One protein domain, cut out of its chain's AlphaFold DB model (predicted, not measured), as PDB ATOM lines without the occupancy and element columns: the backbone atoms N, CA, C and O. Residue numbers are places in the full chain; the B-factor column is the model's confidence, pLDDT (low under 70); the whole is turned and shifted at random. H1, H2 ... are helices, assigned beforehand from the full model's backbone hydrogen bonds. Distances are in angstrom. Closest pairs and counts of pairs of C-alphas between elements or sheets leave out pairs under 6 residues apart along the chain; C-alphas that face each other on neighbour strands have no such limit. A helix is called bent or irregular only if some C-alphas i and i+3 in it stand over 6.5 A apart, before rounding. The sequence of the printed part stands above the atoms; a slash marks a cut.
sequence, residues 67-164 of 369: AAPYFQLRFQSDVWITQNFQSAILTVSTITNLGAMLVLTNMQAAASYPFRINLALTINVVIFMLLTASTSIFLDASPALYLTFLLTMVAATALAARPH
ATOM      1  N   ALA A  67      97.443  75.974  83.927       72.06
ATOM      2  CA  ALA A  67      98.342  77.073  84.272       72.06
ATOM      3  C   ALA A  67      97.797  78.473  83.908       72.06
ATOM      4  O   ALA A  67      98.490  79.470  84.119       72.06
ATOM      5  N   ALA A  68      96.565  78.593  83.397       73.62
ATOM      6  CA  ALA A  68      95.981  79.881  83.018       73.62
ATOM      7  C   ALA A  68      96.030  80.956  84.127       73.62
ATOM      8  O   ALA A  68      96.428  82.078  83.809       73.62
ATOM      9  N   PRO A  69      95.716  80.664  85.410       74.56
ATOM     10  CA  PRO A  69      95.815  81.660  86.481       74.56
ATOM     11  C   PRO A  69      97.248  82.165  86.708       74.56
ATOM     12  O   PRO A  69      97.453  83.334  87.025       74.56
ATOM     13  N   TYR A  70      98.250  81.302  86.511       81.69
ATOM     14  CA  TYR A  70      99.656  81.693  86.600       81.69
ATOM     15  C   TYR A  70     100.033  82.655  85.467       81.69
ATOM     16  O   TYR A  70     100.620  83.705  85.725       81.69
ATOM     17  N   PHE A  71      99.651  82.352  84.222       83.94
ATOM     18  CA  PHE A  71      99.934  83.232  83.083       83.94
ATOM     19  C   PHE A  71      99.192  84.571  83.164       83.94
ATOM     20  O   PHE A  71      99.771  85.595  82.818       83.94
ATOM     21  N   GLN A  72      97.961  84.582  83.688       82.56
ATOM     22  CA  GLN A  72      97.206  85.809  83.981       82.56
ATOM     23  C   GLN A  72      98.003  86.749  84.902       82.56
ATOM     24  O   GLN A  72      98.207  87.914  84.573       82.56
ATOM     25  N   LEU A  73      98.530  86.229  86.018       83.00
ATOM     26  CA  LEU A  73      99.365  87.010  86.937       83.00
ATOM     27  C   LEU A  73     100.702  87.412  86.308       83.00
ATOM     28  O   LEU A  73     101.191  88.519  86.525       83.00
ATOM     29  N   ARG A  74     101.305  86.523  85.513       83.94
ATOM     30  CA  ARG A  74     102.608  86.767  84.884       83.94
ATOM     31  C   ARG A  74     102.557  87.875  83.833       83.94
ATOM     32  O   ARG A  74     103.521  88.627  83.708       83.94
ATOM     33  N   PHE A  75     101.462  87.961  83.082       87.94
ATOM     34  CA  PHE A  75     101.305  88.904  81.976       87.94
ATOM     35  C   PHE A  75     100.565  90.189  82.345       87.94
ATOM     36  O   PHE A  75     100.489  91.072  81.499       87.94
ATOM     37  N   GLN A  76     100.110  90.336  83.595       85.25
ATOM     38  CA  GLN A  76      99.261  91.438  84.071       85.25
ATOM     39  C   GLN A  76      99.742  92.860  83.718       85.25
ATOM     40  O   GLN A  76      98.937  93.785  83.678       85.25
ATOM     41  N   SER A  77     101.043  93.054  83.479       86.44
ATOM     42  CA  SER A  77     101.620  94.344  83.086       86.44
ATOM     43  C   SER A  77     101.364  94.728  81.623       86.44
ATOM     44  O   SER A  77     101.520  95.896  81.279       86.44
ATOM     45  N   ASP A  78     100.949  93.785  80.773       88.56
ATOM     46  CA  ASP A  78     100.570  94.020  79.380       88.56
ATOM     47  C   ASP A  78      99.123  93.560  79.136       88.56
ATOM     48  O   ASP A  78      98.780  92.374  79.218       88.56
ATOM     49  N   VAL A  79      98.259  94.530  78.826       87.94
ATOM     50  CA  VAL A  79      96.818  94.319  78.632       87.94
ATOM     51  C   VAL A  79      96.544  93.423  77.425       87.94
ATOM     52  O   VAL A  79      95.688  92.538  77.499       87.94
ATOM     53  N   TRP A  80      97.276  93.616  76.324       89.69
ATOM     54  CA  TRP A  80      97.053  92.845  75.105       89.69
ATOM     55  C   TRP A  80      97.466  91.391  75.315       89.69
ATOM     56  O   TRP A  80      96.707  90.482  74.969       89.69
ATOM     57  N   ILE A  81      98.628  91.158  75.932       87.31
ATOM     58  CA  ILE A  81      99.114  89.796  76.184       87.31
ATOM     59  C   ILE A  81      98.183  89.068  77.155       87.31
ATOM     60  O   ILE A  81      97.794  87.935  76.881       87.31
ATOM     61  N   THR A  82      97.767  89.715  78.246       86.06
ATOM     62  CA  THR A  82      96.871  89.101  79.245       86.06
ATOM     63  C   THR A  82      95.529  88.680  78.647       86.06
ATOM     64  O   THR A  82      94.983  87.642  79.008       86.06
ATOM     65  N   GLN A  83      95.005  89.450  77.696       86.38
ATOM     66  CA  GLN A  83      93.747  89.128  77.024       86.38
ATOM     67  C   GLN A  83      93.899  88.007  75.988       86.38
ATOM     68  O   GLN A  83      93.011  87.166  75.853       86.38
ATOM     69  N   ASN A  84      95.023  87.978  75.267       89.38
ATOM     70  CA  ASN A  84      95.168  87.175  74.052       89.38
ATOM     71  C   ASN A  84      96.093  85.956  74.189       89.38
ATOM     72  O   ASN A  84      96.168  85.162  73.249       89.38
ATOM     73  N   PHE A  85      96.794  85.757  75.317       88.44
ATOM     74  CA  PHE A  85      97.789  84.679  75.437       88.44
ATOM     75  C   PHE A  85      97.195  83.290  75.169       88.44
ATOM     76  O   PHE A  85      97.821  82.487  74.488       88.44
ATOM     77  N   GLN A  86      95.976  83.005  75.640       86.19
ATOM     78  CA  GLN A  86      95.344  81.697  75.425       86.19
ATOM     79  C   GLN A  86      95.079  81.435  73.941       86.19
ATOM     80  O   GLN A  86      95.461  80.384  73.427       86.19
ATOM     81  N   SER A  87      94.501  82.412  73.239       88.75
ATOM     82  CA  SER A  87      94.274  82.339  71.794       88.75
ATOM     83  C   SER A  87      95.587  82.253  71.018       88.75
ATOM     84  O   SER A  87      95.700  81.448  70.099       88.75
ATOM     85  N   ALA A  88      96.621  83.000  71.418       89.12
ATOM     86  CA  ALA A  88      97.939  82.935  70.788       89.12
ATOM     87  C   ALA A  88      98.569  81.538  70.910       89.12
ATOM     88  O   ALA A  88      99.064  80.997  69.918       89.12
ATOM     89  N   ILE A  89      98.507  80.923  72.096       86.88
ATOM     90  CA  ILE A  89      99.044  79.575  72.313       86.88
ATOM     91  C   ILE A  89      98.268  78.540  71.496       86.88
ATOM     92  O   ILE A  89      98.883  77.711  70.819       86.88
ATOM     93  N   LEU A  90      96.932  78.613  71.512       84.81
ATOM     94  CA  LEU A  90      96.064  77.747  70.709       84.81
ATOM     95  C   LEU A  90      96.392  77.844  69.223       84.81
ATOM     96  O   LEU A  90      96.545  76.825  68.546       84.81
ATOM     97  N   THR A  91      96.522  79.062  68.707       88.25
ATOM     98  CA  THR A  91      96.803  79.306  67.294       88.25
ATOM     99  C   THR A  91      98.174  78.774  66.905       88.25
ATOM    100  O   THR A  91      98.276  78.029  65.932       88.25
ATOM    101  N   VAL A  92      99.223  79.048  67.686       88.81
ATOM    102  CA  VAL A  92     100.564  78.512  67.399       88.81
ATOM    103  C   VAL A  92     100.570  76.983  67.450       88.81
ATOM    104  O   VAL A  92     101.100  76.346  66.538       88.81
ATOM    105  N   SER A  93      99.937  76.376  68.455       84.25
ATOM    106  CA  SER A  93      99.845  74.914  68.572       84.25
ATOM    107  C   SER A  93      99.098  74.283  67.392       84.25
ATOM    108  O   SER A  93      99.585  73.343  66.767       84.25
ATOM    109  N   THR A  94      97.934  74.823  67.035       83.94
ATOM    110  CA  THR A  94      97.087  74.253  65.977       83.94
ATOM    111  C   THR A  94      97.673  74.473  64.585       83.94
ATOM    112  O   THR A  94      97.645  73.546  63.781       83.94
ATOM    113  N   ILE A  95      98.272  75.636  64.299       87.38
ATOM    114  CA  ILE A  95      98.961  75.899  63.022       87.38
ATOM    115  C   ILE A  95     100.184  74.995  62.866       87.38
ATOM    116  O   ILE A  95     100.391  74.414  61.799       87.38
ATOM    117  N   THR A  96     100.999  74.853  63.913       83.50
ATOM    118  CA  THR A  96     102.198  74.003  63.844       83.50
ATOM    119  C   THR A  96     101.834  72.529  63.714       83.50
ATOM    120  O   THR A  96     102.448  71.829  62.909       83.50
ATOM    121  N   ASN A  97     100.784  72.072  64.404       80.31
ATOM    122  CA  ASN A  97     100.248  70.723  64.245       80.31
ATOM    123  C   ASN A  97      99.648  70.490  62.847       80.31
ATOM    124  O   ASN A  97      99.924  69.465  62.229       80.31
ATOM    125  N   LEU A  98      98.886  71.449  62.308       82.81
ATOM    126  CA  LEU A  98      98.335  71.376  60.951       82.81
ATOM    127  C   LEU A  98      99.452  71.300  59.904       82.81
ATOM    128  O   LEU A  98      99.431  70.431  59.033       82.81
ATOM    129  N   GLY A  99     100.465  72.161  60.025       81.44
ATOM    130  CA  GLY A  99     101.643  72.140  59.162       81.44
ATOM    131  C   GLY A  99     102.400  70.813  59.256       81.44
ATOM    132  O   GLY A  99     102.737  70.221  58.229       81.44
ATOM    133  N   ALA A 100     102.608  70.299  60.471       77.00
ATOM    134  CA  ALA A 100     103.230  68.998  60.684       77.00
ATOM    135  C   ALA A 100     102.409  67.863  60.054       77.00
ATOM    136  O   ALA A 100     102.989  67.023  59.368       77.00
ATOM    137  N   MET A 101     101.081  67.856  60.210       73.69
ATOM    138  CA  MET A 101     100.200  66.875  59.567       73.69
ATOM    139  C   MET A 101     100.284  66.939  58.041       73.69
ATOM    140  O   MET A 101     100.472  65.901  57.414       73.69
ATOM    141  N   LEU A 102     100.227  68.126  57.432       77.00
ATOM    142  CA  LEU A 102     100.331  68.281  55.973       77.00
ATOM    143  C   LEU A 102     101.672  67.769  55.427       77.00
ATOM    144  O   LEU A 102     101.716  67.091  54.398       77.00
ATOM    145  N   VAL A 103     102.771  68.046  56.134       74.06
ATOM    146  CA  VAL A 103     104.094  67.507  55.781       74.06
ATOM    147  C   VAL A 103     104.115  65.989  55.953       74.06
ATOM    148  O   VAL A 103     104.596  65.272  55.078       74.06
ATOM    149  N   LEU A 104     103.577  65.481  57.062       66.62
ATOM    150  CA  LEU A 104     103.576  64.059  57.379       66.62
ATOM    151  C   LEU A 104     102.748  63.231  56.405       66.62
ATOM    152  O   LEU A 104     103.226  62.165  56.024       66.62
ATOM    153  N   THR A 105     101.570  63.702  55.992       64.56
ATOM    154  CA  THR A 105     100.679  63.012  55.043       64.56
ATOM    155  C   THR A 105     101.395  62.711  53.727       64.56
ATOM    156  O   THR A 105     101.273  61.614  53.194       64.56
ATOM    157  N   ASN A 106     102.261  63.617  53.267       61.66
ATOM    158  CA  ASN A 106     103.076  63.415  52.065       61.66
ATOM    159  C   ASN A 106     104.291  62.483  52.282       61.66
ATOM    160  O   ASN A 106     104.989  62.132  51.335       61.66
ATOM    161  N   MET A 107     104.574  62.085  53.527       60.22
ATOM    162  CA  MET A 107     105.793  61.368  53.927       60.22
ATOM    163  C   MET A 107     105.521  60.072  54.717       60.22
ATOM    164  O   MET A 107     106.443  59.515  55.325       60.22
ATOM    165  N   GLN A 108     104.277  59.578  54.728       56.59
ATOM    166  CA  GLN A 108     103.853  58.424  55.538       56.59
ATOM    167  C   GLN A 108     104.559  57.107  55.167       56.59
ATOM    168  O   GLN A 108     104.838  56.303  56.053       56.59
ATOM    169  N   ALA A 109     104.956  56.918  53.903       51.84
ATOM    170  CA  ALA A 109     105.541  55.664  53.408       51.84
ATOM    171  C   ALA A 109     106.881  55.246  54.067       51.84
ATOM    172  O   ALA A 109     107.307  54.105  53.917       51.84
ATOM    173  N   ALA A 110     107.551  56.144  54.805       50.75
ATOM    174  CA  ALA A 110     108.872  55.916  55.412       50.75
ATOM    175  C   ALA A 110     108.876  55.838  56.951       50.75
ATOM    176  O   ALA A 110     109.947  55.799  57.568       50.75
ATOM    177  N   ALA A 111     107.709  55.916  57.590       54.97
ATOM    178  CA  ALA A 111     107.604  56.191  59.017       54.97
ATOM    179  C   ALA A 111     107.902  54.964  59.895       54.97
ATOM    180  O   ALA A 111     107.266  53.924  59.768       54.97
ATOM    181  N   SER A 112     108.831  55.088  60.846       64.94
ATOM    182  CA  SER A 112     108.904  54.187  62.002       64.94
ATOM    183  C   SER A 112     108.025  54.736  63.126       64.94
ATOM    184  O   SER A 112     108.367  55.744  63.745       64.94
ATOM    185  N   TYR A 113     106.909  54.059  63.405       65.00
ATOM    186  CA  TYR A 113     105.997  54.431  64.492       65.00
ATOM    187  C   TYR A 113     106.693  54.496  65.869       65.00
ATOM    188  O   TYR A 113     106.569  55.533  66.517       65.00
ATOM    189  N   PRO A 114     107.528  53.516  66.287       69.69
ATOM    190  CA  PRO A 114     108.172  53.563  67.605       69.69
ATOM    191  C   PRO A 114     109.154  54.729  67.773       69.69
ATOM    192  O   PRO A 114     109.203  55.355  68.823       69.69
ATOM    193  N   PHE A 115     109.911  55.074  66.724       72.00
ATOM    194  CA  PHE A 115     110.839  56.207  66.774       72.00
ATOM    195  C   PHE A 115     110.096  57.537  66.880       72.00
ATOM    196  O   PHE A 115     110.496  58.387  67.663       72.00
ATOM    197  N   ARG A 116     109.008  57.716  66.118       71.69
ATOM    198  CA  ARG A 116     108.181  58.929  66.197       71.69
ATOM    199  C   ARG A 116     107.567  59.094  67.581       71.69
ATOM    200  O   ARG A 116     107.611  60.192  68.122       71.69
ATOM    201  N   ILE A 117     107.048  58.007  68.151       72.31
ATOM    202  CA  ILE A 117     106.475  58.006  69.500       72.31
ATOM    203  C   ILE A 117     107.557  58.344  70.532       72.31
ATOM    204  O   ILE A 117     107.388  59.292  71.290       72.31
ATOM    205  N   ASN A 118     108.705  57.658  70.515       76.00
ATOM    206  CA  ASN A 118     109.784  57.909  71.477       76.00
ATOM    207  C   ASN A 118     110.390  59.311  71.330       76.00
ATOM    208  O   ASN A 118     110.649  59.973  72.329       76.00
ATOM    209  N   LEU A 119     110.579  59.802  70.100       80.00
ATOM    210  CA  LEU A 119     111.051  61.162  69.847       80.00
ATOM    211  C   LEU A 119     110.043  62.204  70.355       80.00
ATOM    212  O   LEU A 119     110.452  63.177  70.983       80.00
ATOM    213  N   ALA A 120     108.744  61.990  70.120       77.50
ATOM    214  CA  ALA A 120     107.686  62.854  70.637       77.50
ATOM    215  C   ALA A 120     107.667  62.892  72.163       77.50
ATOM    216  O   ALA A 120     107.604  63.972  72.747       77.50
ATOM    217  N   LEU A 121     107.777  61.729  72.805       79.12
ATOM    218  CA  LEU A 121     107.838  61.626  74.259       79.12
ATOM    219  C   LEU A 121     109.063  62.358  74.817       79.12
ATOM    220  O   LEU A 121     108.908  63.181  75.715       79.12
ATOM    221  N   THR A 122     110.251  62.147  74.246       82.19
ATOM    222  CA  THR A 122     111.477  62.839  74.681       82.19
ATOM    223  C   THR A 122     111.373  64.353  74.512       82.19
ATOM    224  O   THR A 122     111.705  65.095  75.435       82.19
ATOM    225  N   ILE A 123     110.881  64.831  73.363       82.75
ATOM    226  CA  ILE A 123     110.685  66.268  73.116       82.75
ATOM    227  C   ILE A 123     109.701  66.859  74.132       82.75
ATOM    228  O   ILE A 123     109.988  67.908  74.705       82.75
ATOM    229  N   ASN A 124     108.588  66.175  74.411       81.38
ATOM    230  CA  ASN A 124     107.617  66.629  75.406       81.38
ATOM    231  C   ASN A 124     108.218  66.687  76.817       81.38
ATOM    232  O   ASN A 124     108.010  67.677  77.513       81.38
ATOM    233  N   VAL A 125     109.009  65.689  77.227       82.44
ATOM    234  CA  VAL A 125     109.704  65.699  78.529       82.44
ATOM    235  C   VAL A 125     110.648  66.897  78.641       82.44
ATOM    236  O   VAL A 125     110.609  67.613  79.641       82.44
ATOM    237  N   VAL A 126     111.459  67.155  77.610       86.88
ATOM    238  CA  VAL A 126     112.385  68.300  77.594       86.88
ATOM    239  C   VAL A 126     111.620  69.623  77.654       86.88
ATOM    240  O   VAL A 126     111.966  70.492  78.451       86.88
ATOM    241  N   ILE A 127     110.556  69.773  76.863       85.44
ATOM    242  CA  ILE A 127     109.736  70.990  76.849       85.44
ATOM    243  C   ILE A 127     109.074  71.221  78.209       85.44
ATOM    244  O   ILE A 127     109.133  72.335  78.724       85.44
ATOM    245  N   PHE A 128     108.498  70.191  78.831       82.56
ATOM    246  CA  PHE A 128     107.904  70.324  80.161       82.56
ATOM    247  C   PHE A 128     108.939  70.665  81.230       82.56
ATOM    248  O   PHE A 128     108.663  71.498  82.096       82.56
ATOM    249  N   MET A 129     110.140  70.092  81.152       85.38
ATOM    250  CA  MET A 129     111.234  70.435  82.057       85.38
ATOM    251  C   MET A 129     111.650  71.903  81.898       85.38
ATOM    252  O   MET A 129     111.769  72.609  82.897       85.38
ATOM    253  N   LEU A 130     111.802  72.390  80.661       88.62
ATOM    254  CA  LEU A 130     112.136  73.789  80.380       88.62
ATOM    255  C   LEU A 130     111.031  74.751  80.828       88.62
ATOM    256  O   LEU A 130     111.328  75.777  81.438       88.62
ATOM    257  N   LEU A 131     109.762  74.421  80.575       84.62
ATOM    258  CA  LEU A 131     108.624  75.228  81.021       84.62
ATOM    259  C   LEU A 131     108.552  75.283  82.550       84.62
ATOM    260  O   LEU A 131     108.390  76.369  83.099       84.62
ATOM    261  N   THR A 132     108.762  74.157  83.234       83.75
ATOM    262  CA  THR A 132     108.791  74.094  84.705       83.75
ATOM    263  C   THR A 132     109.970  74.879  85.279       83.75
ATOM    264  O   THR A 132     109.802  75.667  86.199       83.75
ATOM    265  N   ALA A 133     111.168  74.738  84.710       86.62
ATOM    266  CA  ALA A 133     112.325  75.528  85.128       86.62
ATOM    267  C   ALA A 133     112.102  77.032  84.885       86.62
ATOM    268  O   ALA A 133     112.544  77.876  85.666       86.62
ATOM    269  N   SER A 134     111.361  77.389  83.829       87.12
ATOM    270  CA  SER A 134     111.089  78.789  83.514       87.12
ATOM    271  C   SER A 134     110.264  79.514  84.579       87.12
ATOM    272  O   SER A 134     110.407  80.729  84.713       87.12
ATOM    273  N   THR A 135     109.448  78.792  85.358       82.50
ATOM    274  CA  THR A 135     108.611  79.396  86.406       82.50
ATOM    275  C   THR A 135     109.396  79.782  87.658       82.50
ATOM    276  O   THR A 135     108.868  80.517  88.485       82.50
ATOM    277  N   SER A 136     110.634  79.303  87.820       81.44
ATOM    278  CA  SER A 136     111.503  79.655  88.953       81.44
ATOM    279  C   SER A 136     112.717  80.496  88.554       81.44
ATOM    280  O   SER A 136     113.177  81.300  89.357       81.44
ATOM    281  N   ILE A 137     113.230  80.345  87.327       83.81
ATOM    282  CA  ILE A 137     114.478  80.993  86.885       83.81
ATOM    283  C   ILE A 137     114.226  82.359  86.224       83.81
ATOM    284  O   ILE A 137     115.021  83.279  86.394       83.81
ATOM    285  N   PHE A 138     113.124  82.528  85.483       79.75
ATOM    286  CA  PHE A 138     112.863  83.732  84.677       79.75
ATOM    287  C   PHE A 138     111.782  84.635  85.290       79.75
ATOM    288  O   PHE A 138     110.833  85.018  84.601       79.75
ATOM    289  N   LEU A 139     111.909  84.986  86.574       75.38
ATOM    290  CA  LEU A 139     110.919  85.813  87.286       75.38
ATOM    291  C   LEU A 139     110.904  87.283  86.821       75.38
ATOM    292  O   LEU A 139     109.831  87.878  86.721       75.38
ATOM    293  N   ASP A 140     112.050  87.835  86.414       79.25
ATOM    294  CA  ASP A 140     112.174  89.245  85.992       79.25
ATOM    295  C   ASP A 140     112.033  89.462  84.475       79.25
ATOM    296  O   ASP A 140     112.126  90.583  83.979       79.25
ATOM    297  N   ALA A 141     111.811  88.394  83.701       82.56
ATOM    298  CA  ALA A 141     111.651  88.507  82.251       82.56
ATOM    299  C   ALA A 141     110.417  89.352  81.883       82.56
ATOM    300  O   ALA A 141     109.385  89.280  82.554       82.56
ATOM    301  N   SER A 142     110.501  90.118  80.789       88.38
ATOM    302  CA  SER A 142     109.362  90.894  80.296       88.38
ATOM    303  C   SER A 142     108.229  89.978  79.796       88.38
ATOM    304  O   SER A 142     108.507  88.880  79.294       88.38
ATOM    305  N   PRO A 143     106.955  90.418  79.865       86.50
ATOM    306  CA  PRO A 143     105.809  89.656  79.360       86.50
ATOM    307  C   PRO A 143     105.987  89.178  77.915       86.50
ATOM    308  O   PRO A 143     105.746  88.012  77.610       86.50
ATOM    309  N   ALA A 144     106.484  90.055  77.038       87.88
ATOM    310  CA  ALA A 144     106.701  89.750  75.627       87.88
ATOM    311  C   ALA A 144     107.788  88.681  75.410       87.88
ATOM    312  O   ALA A 144     107.618  87.782  74.582       87.88
ATOM    313  N   LEU A 145     108.887  88.742  76.171       88.50
ATOM    314  CA  LEU A 145     109.961  87.750  76.085       88.50
ATOM    315  C   LEU A 145     109.474  86.378  76.561       88.50
ATOM    316  O   LEU A 145     109.714  85.371  75.891       88.50
ATOM    317  N   TYR A 146     108.748  86.342  77.680       89.00
ATOM    318  CA  TYR A 146     108.217  85.099  78.231       89.00
ATOM    319  C   TYR A 146     107.135  84.484  77.328       89.00
ATOM    320  O   TYR A 146     107.146  83.273  77.103       89.00
ATOM    321  N   LEU A 147     106.258  85.304  76.734       88.81
ATOM    322  CA  LEU A 147     105.290  84.840  75.737       88.81
ATOM    323  C   LEU A 147     106.000  84.253  74.512       88.81
ATOM    324  O   LEU A 147     105.651  83.164  74.071       88.81
ATOM    325  N   THR A 148     107.020  84.934  73.985       89.62
ATOM    326  CA  THR A 148     107.784  84.444  72.826       89.62
ATOM    327  C   THR A 148     108.431  83.095  73.130       89.62
ATOM    328  O   THR A 148     108.274  82.149  72.358       89.62
ATOM    329  N   PHE A 149     109.087  82.967  74.288       90.88
ATOM    330  CA  PHE A 149     109.632  81.694  74.760       90.88
ATOM    331  C   PHE A 149     108.551  80.605  74.806       90.88
ATOM    332  O   PHE A 149     108.716  79.540  74.209       90.88
ATOM    333  N   LEU A 150     107.410  80.892  75.428       88.12
ATOM    334  CA  LEU A 150     106.314  79.939  75.553       88.12
ATOM    335  C   LEU A 150     105.783  79.492  74.181       88.12
ATOM    336  O   LEU A 150     105.635  78.292  73.946       88.12
ATOM    337  N   LEU A 151     105.557  80.423  73.249       89.75
ATOM    338  CA  LEU A 151     105.093  80.105  71.895       89.75
ATOM    339  C   LEU A 151     106.121  79.270  71.119       89.75
ATOM    340  O   LEU A 151     105.736  78.337  70.413       89.75
ATOM    341  N   THR A 152     107.423  79.536  71.278       89.06
ATOM    342  CA  THR A 152     108.467  78.707  70.649       89.06
ATOM    343  C   THR A 152     108.499  77.287  71.208       89.06
ATOM    344  O   THR A 152     108.636  76.340  70.434       89.06
ATOM    345  N   MET A 153     108.305  77.111  72.519       87.62
ATOM    346  CA  MET A 153     108.212  75.788  73.143       87.62
ATOM    347  C   MET A 153     106.985  75.024  72.644       87.62
ATOM    348  O   MET A 153     107.088  73.857  72.273       87.62
ATOM    349  N   VAL A 154     105.840  75.698  72.550       84.44
ATOM    350  CA  VAL A 154     104.607  75.110  72.012       84.44
ATOM    351  C   VAL A 154     104.801  74.690  70.556       84.44
ATOM    352  O   VAL A 154     104.483  73.555  70.205       84.44
ATOM    353  N   ALA A 155     105.400  75.543  69.725       85.44
ATOM    354  CA  ALA A 155     105.710  75.212  68.336       85.44
ATOM    355  C   ALA A 155     106.700  74.042  68.211       85.44
ATOM    356  O   ALA A 155     106.593  73.221  67.298       85.44
ATOM    357  N   ALA A 156     107.655  73.938  69.140       82.94
ATOM    358  CA  ALA A 156     108.662  72.887  69.134       82.94
ATOM    359  C   ALA A 156     108.075  71.489  69.388       82.94
ATOM    360  O   ALA A 156     108.638  70.509  68.898       82.94
ATOM    361  N   THR A 157     106.921  71.377  70.058       76.38
ATOM    362  CA  THR A 157     106.239  70.080  70.249       76.38
ATOM    363  C   THR A 157     105.892  69.404  68.912       76.38
ATOM    364  O   THR A 157     105.968  68.180  68.791       76.38
ATOM    365  N   ALA A 158     105.631  70.186  67.857       71.00
ATOM    366  CA  ALA A 158     105.337  69.679  66.515       71.00
ATOM    367  C   ALA A 158     106.577  69.124  65.772       71.00
ATOM    368  O   ALA A 158     106.436  68.377  64.800       71.00
ATOM    369  N   LEU A 159     107.808  69.424  66.223       68.56
ATOM    370  CA  LEU A 159     109.057  68.927  65.611       68.56
ATOM    371  C   LEU A 159     109.252  67.413  65.781       68.56
ATOM    372  O   LEU A 159     110.007  66.804  65.017       68.56
ATOM    373  N   ALA A 160     108.534  66.800  66.722       60.72
ATOM    374  CA  ALA A 160     108.496  65.355  66.933       60.72
ATOM    375  C   ALA A 160     108.053  64.549  65.701       60.72
ATOM    376  O   ALA A 160     108.356  63.364  65.572       60.72
ATOM    377  N   ALA A 161     107.385  65.205  64.753       58.91
ATOM    378  CA  ALA A 161     106.947  64.625  63.494       58.91
ATOM    379  C   ALA A 161     108.095  64.247  62.530       58.91
ATOM    380  O   ALA A 161     107.864  63.570  61.523       58.91
ATOM    381  N   ARG A 162     109.342  64.680  62.772       61.00
ATOM    382  CA  ARG A 162     110.431  64.509  61.795       61.00
ATOM    383  C   ARG A 162     110.803  63.026  61.583       61.00
ATOM    384  O   ARG A 162     111.072  62.306  62.541       61.00
ATOM    385  N   PRO A 163     110.857  62.535  60.328       57.66
ATOM    386  CA  PRO A 163     111.235  61.151  60.045       57.66
ATOM    387  C   PRO A 163     112.743  60.913  60.206       57.66
ATOM    388  O   PRO A 163     113.553  61.785  59.890       57.66
ATOM    389  N   HIS A 164     113.098  59.695  60.630       58.38
ATOM    390  CA  HIS A 164     114.473  59.266  60.895       58.38
ATOM    391  C   HIS A 164     115.400  59.464  59.674       58.38
ATOM    392  O   HIS A 164     115.087  58.956  58.588       58.38
TER     393      HIS A 164
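What this domain is: This is residues 67 to 164 of the 369 residues of the protein "Nucleoside transporter family" of Verticillium alfalfae (strain VaMs.102 / ATCC MYA-4576 / FGSC 10136) (UniProt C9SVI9). Three long helices form a rod, H4 packing on both H2 and H3, which stay apart; short H1 packs on H2 at one end. The 98 printed residues hold four named helices, H1 to H4 in order, and no named strand: all helix. The whole is loose, radius of gyration of the C-alphas 15.6 A, spanning 49 by 24 by 18 A.

Where its parts are: Find C-alpha 68 at (95.981, 79.881, 83.018); H1, residues 68 to 75, begins there. H2, residues 79 to 105, 39.4 A, is irregular: C-alphas 83 and 86 are 7.8 A apart, with a kink of 50 degrees near residue 86. H3, residues 113 to 137, spans 35.8 A. H4, residues 143 to 161, 29.7 A, ends at C-alpha 161, (106.947, 64.625, 63.494).

How they stand to each other: Look at Asn 97 and Ala 158, whose C-alphas, 5.7 A apart, are the closest where H2 and H4 touch, at a shallow tilt of 16 degrees, the same way. H3 and H4 form a hairpin, opposite ways at 13 degrees, closest C-alphas Ala 120 and Ala 160, 4.5 A. H1 touches H2 at residues 81 to 86 alone, closest C-alphas Phe 75 and Thr 82, 5.2 A. O i to N i+4 pairs are within hydrogen-bond range throughout H1, and in 21 of 23 in H2, 20 of 21 in H3 and 11 of 15 in H4.

The domain as a whole: The farthest C-alphas, Ser 77 and Ala 109, are 48.9 A apart. The printed part has no cut and no long link. Residues 104 to 114 and 159 to 164 have pLDDT under 70.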